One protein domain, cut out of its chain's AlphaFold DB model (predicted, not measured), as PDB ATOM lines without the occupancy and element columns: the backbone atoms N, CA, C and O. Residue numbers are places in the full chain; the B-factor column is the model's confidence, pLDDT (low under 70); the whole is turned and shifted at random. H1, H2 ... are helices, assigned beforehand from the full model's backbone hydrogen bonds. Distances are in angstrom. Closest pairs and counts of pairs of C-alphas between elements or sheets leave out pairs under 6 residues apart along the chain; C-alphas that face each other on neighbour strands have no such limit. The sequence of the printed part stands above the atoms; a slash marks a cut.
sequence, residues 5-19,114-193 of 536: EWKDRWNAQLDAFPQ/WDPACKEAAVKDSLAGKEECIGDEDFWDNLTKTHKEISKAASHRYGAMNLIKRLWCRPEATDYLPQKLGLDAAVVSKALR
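What this domain is: This is residues 5 to 19 and 114 to 193 of the 536 residues of the protein "Type III-B CRISPR-associated protein Cas10/Cmr2" of Lentisphaerae bacterium (UniProt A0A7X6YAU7). A loose chain of short helices with H3 in the middle, lying along the longest axis; H1 crosses at one end of H3, and H4 and H5 step off beyond its other end, each turned nearly square to the helix before. H2 is set off to one side of H3, running in nearly the same direction but with no contact to it, and the unnamed residues 114 to 136 loop past H1 to make the tip opposite H5. The printed part has 95 residues with five named helices, H1 to H5 in that order, and no named strand. The class is all helix, though 43 of the 95 residues, under half, are in named elements. The whole is only just compact, close to loose, with a radius of gyration of the C-alphas of 14.7 A and spans of 45 by 33 by 20 A.

How they stand to each other: The printed part begins with H1, residues 5 to 15, the longest helix by residues. H1 touches H3, residues 160 to 168, with 5 pairs of C-alphas within 8 A. Their closest C-alphas are those of Trp 10 and Ala 160, 5.4 A apart. The lines of H1 and H3 are about perpendicular, at 79 degrees. H2, residues 137 to 146, touches no helix, and it is apart from both H1 and H3. The N-to-C direction of H2 is (-0.20, 0.12, 0.97) and that of H3 is (-0.21, 0.10, 0.97). The centre of H3 is the nearest of the helix centres to the mean of the C-alphas, 3.6 A from it. H4, residues 176 to 181, is close to H3 but not clearly touching it; their closest C-alphas are those of Trp 168 and Leu 177, 6.4 A apart. H3 and H4 are about perpendicular, at 82 degrees. H5, residues 185 to 191, is close to H4 but not clearly touching it; their closest C-alphas are those of Pro 178 and Ala 185, 6.3 A apart. H4 and H5 are about perpendicular, at 81 degrees. H5 is apart from H1, H2 and H3. H4 is apart from H1 and H2. In H1, H2, H3, H4 and H5, every pair of O of residue i and N of residue i+4 is within hydrogen-bond range.

Where its parts are: H1 runs from Glu 5 to Asp 15, 15.2 A from first to last C-alpha, and begins at C-alpha 5 at (-0.449, 4.994, -54.939). H2 runs from Glu 137 to Thr 146 and is 14.2 A long, with C-alpha 137 at (8.039, 14.643, -47.888). H3 runs from Ala 160 to Trp 168 over 12.0 A, with C-alpha 160 at (4.731, -0.395, -44.209). H4, from Tyr 176 to Leu 181, is 8.7 A long. H5, from Ala 185 to Ala 191, is 9.8 A long and ends at C-alpha 191 at (6.145, -6.114, -20.688).

The domain as a whole: The two C-alphas farthest apart are those of Lys 119 and Lys 190, 44.7 A. Residues 20 to 113 are cut out, and C-alphas 19 and 114 are 14.6 A apart across the cut. The link from H1 to H2 is the link across the cut. The link from H2 to H3, residues 147 to 159, is long, that from H3 to H4 is short, and that from H4 to H5 is tight. The mean pLDDT of the printed part is 80.4; residues 114 to 121, residue 149 and residues 151 to 152 of the model are under 70.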
ATOM      1  N   GLU A   5      -1.795   5.562 -54.806       82.56
ATOM      2  CA  GLU A   5      -0.449   4.994 -54.939       82.56
ATOM      3  C   GLU A   5       0.197   4.612 -53.596       82.56
ATOM      4  O   GLU A   5       0.884   3.595 -53.491       82.56
ATOM      5  N   TRP A   6      -0.016   5.399 -52.533       86.69
ATOM      6  CA  TRP A   6       0.559   5.101 -51.214       86.69
ATOM      7  C   TRP A   6      -0.115   3.893 -50.578       86.69
ATOM      8  O   TRP A   6       0.538   3.110 -49.887       86.69
ATOM      9  N   LYS A   7      -1.423   3.752 -50.809       87.69
ATOM     10  CA  LYS A   7      -2.214   2.622 -50.329       87.69
ATOM     11  C   LYS A   7      -1.840   1.348 -51.079       87.69
ATOM     12  O   LYS A   7      -1.666   0.315 -50.440       87.69
ATOM     13  N   ASP A   8      -1.644   1.435 -52.388       87.12
ATOM     14  CA  ASP A   8      -1.208   0.300 -53.202       87.12
ATOM     15  C   ASP A   8       0.204  -0.140 -52.817       87.12
ATOM     16  O   ASP A   8       0.435  -1.324 -52.570       87.12
ATOM     17  N   ARG A   9       1.132   0.813 -52.628       87.00
ATOM     18  CA  ARG A   9       2.476   0.523 -52.109       87.00
ATOM     19  C   ARG A   9       2.425  -0.114 -50.717       87.00
ATOM     20  O   ARG A   9       3.163  -1.061 -50.456       87.00
ATOM     21  N   TRP A  10       1.572   0.390 -49.824       89.50
ATOM     22  CA  TRP A  10       1.375  -0.182 -48.490       89.50
ATOM     23  C   TRP A  10       0.889  -1.633 -48.574       89.50
ATOM     24  O   TRP A  10       1.519  -2.514 -47.994       89.50
ATOM     25  N   ASN A  11      -0.180  -1.891 -49.331       89.75
ATOM     26  CA  ASN A  11      -0.756  -3.228 -49.480       89.75
ATOM     27  C   ASN A  11       0.238  -4.203 -50.116       89.75
ATOM     28  O   ASN A  11       0.460  -5.273 -49.563       89.75
ATOM     29  N   ALA A  12       0.928  -3.803 -51.189       86.94
ATOM     30  CA  ALA A  12       1.928  -4.643 -51.847       86.94
ATOM     31  C   ALA A  12       3.070  -5.054 -50.897       86.94
ATOM     32  O   ALA A  12       3.526  -6.197 -50.917       86.94
ATOM     33  N   GLN A  13       3.520  -4.142 -50.025       87.94
ATOM     34  CA  GLN A  13       4.529  -4.461 -49.012       87.94
ATOM     35  C   GLN A  13       4.011  -5.431 -47.939       87.94
ATOM     36  O   GLN A  13       4.790  -6.247 -47.446       87.94
ATOM     37  N   LEU A  14       2.726  -5.355 -47.576       89.06
ATOM     38  CA  LEU A  14       2.104  -6.290 -46.632       89.06
ATOM     39  C   LEU A  14       1.843  -7.662 -47.258       89.06
ATOM     40  O   LEU A  14       2.101  -8.677 -46.621       89.06
ATOM     41  N   ASP A  15       1.404  -7.720 -48.510       86.31
ATOM     42  CA  ASP A  15       1.164  -8.990 -49.205       86.31
ATOM     43  C   ASP A  15       2.474  -9.757 -49.442       86.31
ATOM     44  O   ASP A  15       2.508 -10.988 -49.431       86.31
ATOM     45  N   ALA A  16       3.591  -9.036 -49.587       83.31
ATOM     46  CA  ALA A  16       4.918  -9.629 -49.697       83.31
ATOM     47  C   ALA A  16       5.466 -10.188 -48.363       83.31
ATOM     48  O   ALA A  16       6.410 -10.989 -48.382       83.31
ATOM     49  N   PHE A  17       4.918  -9.779 -47.210       82.69
ATOM     50  CA  PHE A  17       5.389 -10.197 -45.887       82.69
ATOM     51  C   PHE A  17       4.250 -10.218 -44.844       82.69
ATOM     52  O   PHE A  17       3.764  -9.152 -44.461       82.69
ATOM     53  N   PRO A  18       3.903 -11.386 -44.259       84.38
ATOM     54  CA  PRO A  18       4.744 -12.582 -44.121       84.38
ATOM     55  C   PRO A  18       4.544 -13.655 -45.204       84.38
ATOM     56  O   PRO A  18       3.431 -13.963 -45.620       84.38
ATOM     57  N   GLN A  19       5.638 -14.322 -45.584       83.25
ATOM     58  CA  GLN A  19       5.594 -15.502 -46.453       83.25
ATOM     59  C   GLN A  19       5.271 -16.752 -45.631       83.25
ATOM     60  O   GLN A  19       6.048 -17.142 -44.758       83.25
ATOM     61  N   TRP A 114       8.863  -8.447 -58.730       65.94
ATOM     62  CA  TRP A 114       8.458  -7.207 -58.080       65.94
ATOM     63  C   TRP A 114       7.875  -6.257 -59.129       65.94
ATOM     64  O   TRP A 114       8.597  -5.849 -60.041       65.94
ATOM     65  N   ASP A 115       6.594  -5.916 -58.992       64.19
ATOM     66  CA  ASP A 115       5.932  -4.894 -59.802       64.19
ATOM     67  C   ASP A 115       5.820  -3.604 -58.973       64.19
ATOM     68  O   ASP A 115       5.035  -3.545 -58.020       64.19
ATOM     69  N   PRO A 116       6.675  -2.596 -59.217       64.19
ATOM     70  CA  PRO A 116       6.659  -1.381 -58.423       64.19
ATOM     71  C   PRO A 116       5.376  -0.587 -58.702       64.19
ATOM     72  O   PRO A 116       5.094  -0.224 -59.840       64.19
ATOM     73  N   ALA A 117       4.645  -0.243 -57.638       60.88
ATOM     74  CA  ALA A 117       3.416   0.555 -57.725       60.88
ATOM     75  C   ALA A 117       3.625   1.944 -58.374       60.88
ATOM     76  O   ALA A 117       2.675   2.538 -58.870       60.88
ATOM     77  N   CYS A 118       4.860   2.461 -58.397       61.31
ATOM     78  CA  CYS A 118       5.219   3.720 -59.049       61.31
ATOM     79  C   CYS A 118       6.521   3.562 -59.851       61.31
ATOM     80  O   CYS A 118       7.432   2.845 -59.438       61.31
ATOM     81  N   LYS A 119       6.619   4.246 -60.997       60.62
ATOM     82  CA  LYS A 119       7.802   4.217 -61.880       60.62
ATOM     83  C   LYS A 119       8.920   5.164 -61.432       60.62
ATOM     84  O   LYS A 119      10.040   5.046 -61.926       60.62
ATOM     85  N   GLU A 120       8.627   6.096 -60.530       63.38
ATOM     86  CA  GLU A 120       9.614   7.015 -59.967       63.38
ATOM     87  C   GLU A 120      10.290   6.405 -58.736       63.38
ATOM     88  O   GLU A 120       9.661   5.735 -57.916       63.38
ATOM     89  N   ALA A 121      11.600   6.627 -58.610       64.00
ATOM     90  CA  ALA A 121      12.381   6.091 -57.506       64.00
ATOM     91  C   ALA A 121      11.976   6.761 -56.183       64.00
ATOM     92  O   ALA A 121      12.290   7.926 -55.948       64.00
ATOM     93  N   ALA A 122      11.314   6.013 -55.300       71.94
ATOM     94  CA  ALA A 122      10.999   6.476 -53.954       71.94
ATOM     95  C   ALA A 122      12.178   6.270 -52.988       71.94
ATOM     96  O   ALA A 122      12.976   5.333 -53.121       71.94
ATOM     97  N   VAL A 123      12.260   7.135 -51.973       84.19
ATOM     98  CA  VAL A 123      13.237   7.016 -50.883       84.19
ATOM     99  C   VAL A 123      13.045   5.670 -50.182       84.19
ATOM    100  O   VAL A 123      11.922   5.248 -49.897       84.19
ATOM    101  N   LYS A 124      14.146   4.965 -49.916       87.38
ATOM    102  CA  LYS A 124      14.098   3.688 -49.200       87.38
ATOM    103  C   LYS A 124      13.864   3.899 -47.710       87.38
ATOM    104  O   LYS A 124      14.243   4.918 -47.135       87.38
ATOM    105  N   ASP A 125      13.268   2.894 -47.087       88.00
ATOM    106  CA  ASP A 125      13.085   2.835 -45.647       88.00
ATOM    107  C   ASP A 125      14.426   3.034 -44.916       88.00
ATOM    108  O   ASP A 125      15.400   2.326 -45.178       88.00
ATOM    109  N   SER A 126      14.473   3.983 -43.980       86.81
ATOM    110  CA  SER A 126      15.705   4.383 -43.287       86.81
ATOM    111  C   SER A 126      16.272   3.327 -42.329       86.81
ATOM    112  O   SER A 126      17.419   3.452 -41.908       86.81
ATOM    113  N   LEU A 127      15.494   2.311 -41.944       85.12
ATOM    114  CA  LEU A 127      15.912   1.242 -41.030       85.12
ATOM    115  C   LEU A 127      16.206  -0.064 -41.771       85.12
ATOM    116  O   LEU A 127      17.198  -0.729 -41.481       85.12
ATOM    117  N   ALA A 128      15.336  -0.459 -42.700       83.69
ATOM    118  CA  ALA A 128      15.485  -1.697 -43.456       83.69
ATOM    119  C   ALA A 128      16.366  -1.528 -44.700       83.69
ATOM    120  O   ALA A 128      17.058  -2.476 -45.077       83.69
ATOM    121  N   GLY A 129      16.338  -0.353 -45.338       84.38
ATOM    122  CA  GLY A 129      17.060  -0.062 -46.580       84.38
ATOM    123  C   GLY A 129      16.577  -0.859 -47.797       84.38
ATOM    124  O   GLY A 129      17.280  -0.904 -48.804       84.38
ATOM    125  N   LYS A 130      15.420  -1.526 -47.707       82.94
ATOM    126  CA  LYS A 130      14.904  -2.441 -48.737       82.94
ATOM    127  C   LYS A 130      13.631  -1.909 -49.380       82.94
ATOM    128  O   LYS A 130      13.588  -1.688 -50.591       82.94
ATOM    129  N   GLU A 131      12.604  -1.716 -48.564       85.31
ATOM    130  CA  GLU A 131      11.289  -1.269 -48.998       85.31
ATOM    131  C   GLU A 131      11.292   0.234 -49.299       85.31
ATOM    132  O   GLU A 131      12.139   0.988 -48.818       85.31
ATOM    133  N   GLU A 132      10.348   0.679 -50.120       87.31
ATOM    134  CA  GLU A 132      10.111   2.101 -50.378       87.31
ATOM    135  C   GLU A 132       9.290   2.724 -49.252       87.31
ATOM    136  O   GLU A 132       8.416   2.068 -48.679       87.31
ATOM    137  N   CYS A 133       9.544   3.992 -48.940       89.19
ATOM    138  CA  CYS A 133       8.748   4.697 -47.951       89.19
ATOM    139  C   CYS A 133       7.296   4.901 -48.417       89.19
ATOM    140  O   CYS A 133       6.978   4.958 -49.613       89.19
ATOM    141  N   ILE A 134       6.407   4.995 -47.434       88.88
ATOM    142  CA  ILE A 134       4.996   5.321 -47.637       88.88
ATOM    143  C   ILE A 134       4.819   6.825 -47.426       88.88
ATOM    144  O   ILE A 134       5.281   7.346 -46.413       88.88
ATOM    145  N   GLY A 135       4.142   7.508 -48.350       86.88
ATOM    146  CA  GLY A 135       3.973   8.963 -48.301       86.88
ATOM    147  C   GLY A 135       5.097   9.752 -48.975       86.88
ATOM    148  O   GLY A 135       6.141   9.201 -49.324       86.88
ATOM    149  N   ASP A 136       4.862  11.049 -49.145       85.12
ATOM    150  CA  ASP A 136       5.813  12.040 -49.649       85.12
ATOM    151  C   ASP A 136       6.459  12.854 -48.510       85.12
ATOM    152  O   ASP A 136       6.188  12.642 -47.325       85.12
ATOM    153  N   GLU A 137       7.353  13.781 -48.860       83.12
ATOM    154  CA  GLU A 137       8.039  14.643 -47.888       83.12
ATOM    155  C   GLU A 137       7.058  15.482 -47.053       83.12
ATOM    156  O   GLU A 137       7.208  15.550 -45.832       83.12
ATOM    157  N   ASP A 138       6.003  16.028 -47.667       85.56
ATOM    158  CA  ASP A 138       4.985  16.824 -46.971       85.56
ATOM    159  C   ASP A 138       4.222  15.995 -45.925       85.56
ATOM    160  O   ASP A 138       3.965  16.462 -44.806       85.56
ATOM    161  N   PHE A 139       3.888  14.742 -46.251       85.94
ATOM    162  CA  PHE A 139       3.293  13.800 -45.307       85.94
ATOM    163  C   PHE A 139       4.207  13.560 -44.103       85.94
ATOM    164  O   PHE A 139       3.754  13.658 -42.958       85.94
ATOM    165  N   TRP A 140       5.490  13.278 -44.339       86.00
ATOM    166  CA  TRP A 140       6.445  12.999 -43.266       86.00
ATOM    167  C   TRP A 140       6.759  14.225 -42.407       86.00
ATOM    168  O   TRP A 140       6.900  14.097 -41.184       86.00
ATOM    169  N   ASP A 141       6.805  15.408 -43.009       85.00
ATOM    170  CA  ASP A 141       6.962  16.675 -42.302       85.00
ATOM    171  C   ASP A 141       5.770  16.955 -41.390       85.00
ATOM    172  O   ASP A 141       5.944  17.334 -40.225       85.00
ATOM    173  N   ASN A 142       4.550  16.734 -41.883       85.19
ATOM    174  CA  ASN A 142       3.342  16.893 -41.083       85.19
ATOM    175  C   ASN A 142       3.270  15.852 -39.951       85.19
ATOM    176  O   ASN A 142       3.001  16.197 -38.795       85.19
ATOM    177  N   LEU A 143       3.581  14.589 -40.253       83.12
ATOM    178  CA  LEU A 143       3.583  13.503 -39.271       83.12
ATOM    179  C   LEU A 143       4.598  13.768 -38.153       83.12
ATOM    180  O   LEU A 143       4.273  13.615 -36.978       83.12
ATOM    181  N   THR A 144       5.803  14.225 -38.497       81.94
ATOM    182  CA  THR A 144       6.856  14.530 -37.516       81.94
ATOM    183  C   THR A 144       6.500  15.739 -36.649       81.94
ATOM    184  O   THR A 144       6.787  15.746 -35.451       81.94
ATOM    185  N   LYS A 145       5.830  16.756 -37.212       82.94
ATOM    186  CA  LYS A 145       5.346  17.919 -36.447       82.94
ATOM    187  C   LYS A 145       4.224  17.543 -35.476       82.94
ATOM    188  O   LYS A 145       4.228  18.029 -34.345       82.94
ATOM    189  N   THR A 146       3.308  16.676 -35.905       81.69
ATOM    190  CA  THR A 146       2.091  16.324 -35.157       81.69
ATOM    191  C   THR A 146       2.321  15.193 -34.144       81.69
ATOM    192  O   THR A 146       1.733  15.210 -33.066       81.69
ATOM    193  N   HIS A 147       3.216  14.241 -34.437       77.56
ATOM    194  CA  HIS A 147       3.434  13.021 -33.645       77.56
ATOM    195  C   HIS A 147       4.918  12.780 -33.314       77.56
ATOM    196  O   HIS A 147       5.522  11.778 -33.716       77.56
ATOM    197  N   LYS A 148       5.510  13.690 -32.530       74.94
ATOM    198  CA  LYS A 148       6.936  13.653 -32.138       74.94
ATOM    199  C   LYS A 148       7.361  12.377 -31.398       74.94
ATOM    200  O   LYS A 148       8.490  11.926 -31.562       74.94
ATOM    201  N   GLU A 149       6.457  11.773 -30.630       68.88
ATOM    202  CA  GLU A 149       6.737  10.549 -29.864       68.88
ATOM    203  C   GLU A 149       6.933   9.311 -30.761       68.88
ATOM    204  O   GLU A 149       7.696   8.399 -30.435       68.88
ATOM    205  N   ILE A 150       6.292   9.302 -31.934       70.62
ATOM    206  CA  ILE A 150       6.337   8.197 -32.901       70.62
ATOM    207  C   ILE A 150       7.507   8.400 -33.880       70.62
ATOM    208  O   ILE A 150       8.290   7.473 -34.132       70.62
ATOM    209  N   SER A 151       7.670   9.629 -34.388       68.69
ATOM    210  CA  SER A 151       8.732  10.023 -35.325       68.69
ATOM    211  C   SER A 151       9.854  10.786 -34.609       68.69
ATOM    212  O   SER A 151       9.957  12.009 -34.676       68.69
ATOM    213  N   LYS A 152      10.725  10.047 -33.906       68.06
ATOM    214  CA  LYS A 152      11.822  10.633 -33.105       68.06
ATOM    215  C   LYS A 152      12.918  11.330 -33.930       68.06
ATOM    216  O   LYS A 152      13.713  12.070 -33.363       68.06
ATOM    217  N   ALA A 153      12.998  11.086 -35.241       74.06
ATOM    218  CA  ALA A 153      13.976  11.725 -36.123       74.06
ATOM    219  C   ALA A 153      13.303  12.207 -37.409       74.06
ATOM    220  O   ALA A 153      12.733  11.409 -38.150       74.06
ATOM    221  N   ALA A 154      13.423  13.506 -37.685       71.19
ATOM    222  CA  ALA A 154      12.750  14.164 -38.804       71.19
ATOM    223  C   ALA A 154      13.179  13.650 -40.187       71.19
ATOM    224  O   ALA A 154      12.411  13.742 -41.138       71.19
ATOM    225  N   SER A 155      14.381  13.079 -40.298       79.44
ATOM    226  CA  SER A 155      14.911  12.514 -41.541       79.44
ATOM    227  C   SER A 155      14.467  11.077 -41.812       79.44
ATOM    228  O   SER A 155      14.724  10.562 -42.897       79.44
ATOM    229  N   HIS A 156      13.847  10.391 -40.846       85.00
ATOM    230  CA  HIS A 156      13.462   9.003 -41.052       85.00
ATOM    231  C   HIS A 156      12.223   8.895 -41.940       85.00
ATOM    232  O   HIS A 156      11.241   9.621 -41.781       85.00
ATOM    233  N   ARG A 157      12.278   7.944 -42.867       87.31
ATOM    234  CA  ARG A 157      11.196   7.561 -43.771       87.31
ATOM    235  C   ARG A 157      10.995   6.059 -43.626       87.31
ATOM    236  O   ARG A 157      11.974   5.313 -43.584       87.31
ATOM    237  N   TYR A 158       9.751   5.610 -43.517       89.25
ATOM    238  CA  TYR A 158       9.449   4.208 -43.229       89.25
ATOM    239  C   TYR A 158       8.553   3.580 -44.302       89.25
ATOM    240  O   TYR A 158       7.632   4.217 -44.815       89.25
ATOM    241  N   GLY A 159       8.825   2.317 -44.617       89.88
ATOM    242  CA  GLY A 159       7.921   1.414 -45.317       89.88
ATOM    243  C   GLY A 159       6.843   0.867 -44.376       89.88
ATOM    244  O   GLY A 159       6.865   1.101 -43.161       89.88
ATOM    245  N   ALA A 160       5.907   0.095 -44.924       89.88
ATOM    246  CA  ALA A 160       4.731  -0.395 -44.209       89.88
ATOM    247  C   ALA A 160       5.093  -1.184 -42.939       89.88
ATOM    248  O   ALA A 160       4.566  -0.931 -41.858       89.88
ATOM    249  N   MET A 161       6.065  -2.094 -43.033       89.38
ATOM    250  CA  MET A 161       6.427  -2.966 -41.913       89.38
ATOM    251  C   MET A 161       7.088  -2.219 -40.748       89.38
ATOM    252  O   MET A 161       6.819  -2.516 -39.584       89.38
ATOM    253  N   ASN A 162       7.948  -1.236 -41.025       88.31
ATOM    254  CA  ASN A 162       8.582  -0.456 -39.960       88.31
ATOM    255  C   ASN A 162       7.632   0.588 -39.371       88.31
ATOM    256  O   ASN A 162       7.725   0.851 -38.172       88.31
ATOM    257  N   LEU A 163       6.677   1.099 -40.156       86.44
ATOM    258  CA  LEU A 163       5.535   1.850 -39.631       86.44
ATOM    259  C   LEU A 163       4.741   1.006 -38.632       86.44
ATOM    260  O   LEU A 163       4.546   1.444 -37.499       86.44
ATOM    261  N   ILE A 164       4.367  -0.225 -38.997       86.50
ATOM    262  CA  ILE A 164       3.673  -1.143 -38.083       86.50
ATOM    263  C   ILE A 164       4.502  -1.359 -36.816       86.50
ATOM    264  O   ILE A 164       3.993  -1.134 -35.726       86.50
ATOM    265  N   LYS A 165       5.790  -1.713 -36.926       85.06
ATOM    266  CA  LYS A 165       6.663  -1.941 -35.756       85.06
ATOM    267  C   LYS A 165       6.781  -0.724 -34.838       85.06
ATOM    268  O   LYS A 165       6.840  -0.890 -33.623       85.06
ATOM    269  N   ARG A 166       6.819   0.492 -35.395       81.38
ATOM    270  CA  ARG A 166       6.866   1.746 -34.623       81.38
ATOM    271  C   ARG A 166       5.593   1.979 -33.817       81.38
ATOM    272  O   ARG A 166       5.674   2.514 -32.717       81.38
ATOM    273  N   LEU A 167       4.454   1.571 -34.366       80.12
ATOM    274  CA  LEU A 167       3.132   1.723 -33.762       80.12
ATOM    275  C   LEU A 167       2.727   0.519 -32.889       80.12
ATOM    276  O   LEU A 167       1.821   0.639 -32.075       80.12
ATOM    277  N   TRP A 168       3.394  -0.631 -33.038       77.56
ATOM    278  CA  TRP A 168       2.969  -1.918 -32.472       77.56
ATOM    279  C   TRP A 168       2.911  -1.954 -30.940       77.56
ATOM    280  O   TRP A 168       1.970  -2.496 -30.368       77.56
ATOM    281  N   CYS A 169       3.900  -1.351 -30.282       72.56
ATOM    282  CA  CYS A 169       4.112  -1.423 -28.832       72.56
ATOM    283  C   CYS A 169       4.128  -0.030 -28.183       72.56
ATOM    284  O   CYS A 169       4.995   0.260 -27.364       72.56
ATOM    285  N   ARG A 170       3.227   0.866 -28.597       75.31
ATOM    286  CA  ARG A 170       3.168   2.249 -28.092       75.31
ATOM    287  C   ARG A 170       1.757   2.609 -27.615       75.31
ATOM    288  O   ARG A 170       1.147   3.482 -28.228       75.31
ATOM    289  N   PRO A 171       1.218   1.956 -26.565       73.75
ATOM    290  CA  PRO A 171      -0.128   2.249 -26.060       73.75
ATOM    291  C   PRO A 171      -0.330   3.727 -25.685       73.75
ATOM    292  O   PRO A 171      -1.438   4.237 -25.787       73.75
ATOM    293  N   GLU A 172       0.735   4.429 -25.303       74.38
ATOM    294  CA  GLU A 172       0.741   5.863 -25.009       74.38
ATOM    295  C   GLU A 172       0.595   6.761 -26.249       74.38
ATOM    296  O   GLU A 172       0.167   7.908 -26.130       74.38
ATOM    297  N   ALA A 173       0.951   6.259 -27.436       72.56
ATOM    298  CA  ALA A 173       0.901   7.011 -28.690       72.56
ATOM    299  C   ALA A 173      -0.230   6.543 -29.620       72.56
ATOM    300  O   ALA A 173      -0.786   7.344 -30.370       72.56
ATOM    301  N   THR A 174      -0.555   5.250 -29.593       74.56
ATOM    302  CA  THR A 174      -1.680   4.642 -30.305       74.56
ATOM    303  C   THR A 174      -2.157   3.391 -29.568       74.56
ATOM    304  O   THR A 174      -1.427   2.421 -29.369       74.56
ATOM    305  N   ASP A 175      -3.421   3.403 -29.173       72.50
ATOM    306  CA  ASP A 175      -4.097   2.299 -28.492       72.50
ATOM    307  C   ASP A 175      -4.758   1.315 -29.471       72.50
ATOM    308  O   ASP A 175      -5.276   0.279 -29.051       72.50
ATOM    309  N   TYR A 176      -4.691   1.589 -30.780       77.75
ATOM    310  CA  TYR A 176      -5.400   0.830 -31.809       77.75
ATOM    311  C   TYR A 176      -5.085  -0.671 -31.772       77.75
ATOM    312  O   TYR A 176      -5.997  -1.496 -31.761       77.75
ATOM    313  N   LEU A 177      -3.803  -1.050 -31.749       73.75
ATOM    314  CA  LEU A 177      -3.400  -2.461 -31.778       73.75
ATOM    315  C   LEU A 177      -3.715  -3.200 -30.469       73.75
ATOM    316  O   LEU A 177      -4.344  -4.257 -30.557       73.75
ATOM    317  N   PRO A 178      -3.369  -2.669 -29.276       77.06
ATOM    318  CA  PRO A 178      -3.820  -3.247 -28.014       77.06
ATOM    319  C   PRO A 178      -5.340  -3.449 -27.966       77.06
ATOM    320  O   PRO A 178      -5.797  -4.551 -27.674       77.06
ATOM    321  N   GLN A 179      -6.129  -2.446 -28.369       81.38
ATOM    322  CA  GLN A 179      -7.591  -2.557 -28.412       81.38
ATOM    323  C   GLN A 179      -8.078  -3.629 -29.389       81.38
ATOM    324  O   GLN A 179      -8.953  -4.423 -29.047       81.38
ATOM    325  N   LYS A 180      -7.517  -3.685 -30.604       84.00
ATOM    326  CA  LYS A 180      -7.912  -4.678 -31.616       84.00
ATOM    327  C   LYS A 180      -7.566  -6.108 -31.222       84.00
ATOM    328  O   LYS A 180      -8.297  -7.018 -31.601       84.00
ATOM    329  N   LEU A 181      -6.479  -6.300 -30.481       82.38
ATOM    330  CA  LEU A 181      -6.043  -7.607 -29.992       82.38
ATOM    331  C   LEU A 181      -6.651  -7.971 -28.628       82.38
ATOM    332  O   LEU A 181      -6.392  -9.063 -28.129       82.38
ATOM    333  N   GLY A 182      -7.444  -7.081 -28.020       85.19
ATOM    334  CA  GLY A 182      -7.991  -7.281 -26.676       85.19
ATOM    335  C   GLY A 182      -6.917  -7.324 -25.584       85.19
ATOM    336  O   GLY A 182      -7.114  -7.967 -24.555       85.19
ATOM    337  N   LEU A 183      -5.768  -6.684 -25.816       82.75
ATOM    338  CA  LEU A 183      -4.665  -6.603 -24.865       82.75
ATOM    339  C   LEU A 183      -4.849  -5.390 -23.953       82.75
ATOM    340  O   LEU A 183      -5.044  -4.268 -24.419       82.75
ATOM    341  N   ASP A 184      -4.721  -5.614 -22.648       84.31
ATOM    342  CA  ASP A 184      -4.671  -4.535 -21.667       84.31
ATOM    343  C   ASP A 184      -3.378  -3.722 -21.849       84.31
ATOM    344  O   ASP A 184      -2.266  -4.262 -21.807       84.31
ATOM    345  N   ALA A 185      -3.525  -2.410 -22.033       78.75
ATOM    346  CA  ALA A 185      -2.411  -1.481 -22.164       78.75
ATOM    347  C   ALA A 185      -1.446  -1.565 -20.970       78.75
ATOM    348  O   ALA A 185      -0.234  -1.500 -21.171       78.75
ATOM    349  N   ALA A 186      -1.945  -1.799 -19.751       81.19
ATOM    350  CA  ALA A 186      -1.099  -1.952 -18.569       81.19
ATOM    351  C   ALA A 186      -0.194  -3.193 -18.658       81.19
ATOM    352  O   ALA A 186       0.963  -3.158 -18.232       81.19
ATOM    353  N   VAL A 187      -0.691  -4.283 -19.255       82.31
ATOM    354  CA  VAL A 187       0.089  -5.509 -19.484       82.31
ATOM    355  C   VAL A 187       1.170  -5.267 -20.534       82.31
ATOM    356  O   VAL A 187       2.313  -5.681 -20.336       82.31
ATOM    357  N   VAL A 188       0.838  -4.558 -21.617       79.81
ATOM    358  CA  VAL A 188       1.800  -4.191 -22.668       79.81
ATOM    359  C   VAL A 188       2.900  -3.290 -22.104       79.81
ATOM    360  O   VAL A 188       4.079  -3.597 -22.270       79.81
ATOM    361  N   SER A 189       2.540  -2.239 -21.366       77.12
ATOM    362  CA  SER A 189       3.512  -1.343 -20.729       77.12
ATOM    363  C   SER A 189       4.390  -2.071 -19.710       77.12
ATOM    364  O   SER A 189       5.590  -1.831 -19.664       77.12
ATOM    365  N   LYS A 190       3.840  -3.015 -18.933       78.38
ATOM    366  CA  LYS A 190       4.632  -3.829 -17.995       78.38
ATOM    367  C   LYS A 190       5.615  -4.764 -18.709       78.38
ATOM    368  O   LYS A 190       6.687  -5.042 -18.176       78.38
ATOM    369  N   ALA A 191       5.257  -5.272 -19.889       77.38
ATOM    370  CA  ALA A 191       6.145  -6.114 -20.688       77.38
ATOM    371  C   ALA A 191       7.310  -5.320 -21.310       77.38
ATOM    372  O   ALA A 191       8.387  -5.877 -21.519       77.38
ATOM    373  N   LEU A 192       7.116  -4.027 -21.574       78.19
ATOM    374  CA  LEU A 192       8.122  -3.116 -22.121       78.19
ATOM    375  C   LEU A 192       8.919  -2.458 -20.985       78.19
ATOM    376  O   LEU A 192       8.654  -1.337 -20.569       78.19
ATOM    377  N   ARG A 193       9.914  -3.180 -20.464       75.94
ATOM    378  CA  ARG A 193      10.729  -2.753 -19.310       75.94
ATOM    379  C   ARG A 193      11.713  -1.610 -19.611       75.94
ATOM    380  O   ARG A 193      12.123  -0.911 -18.685       75.94
TER     381      ARG A 193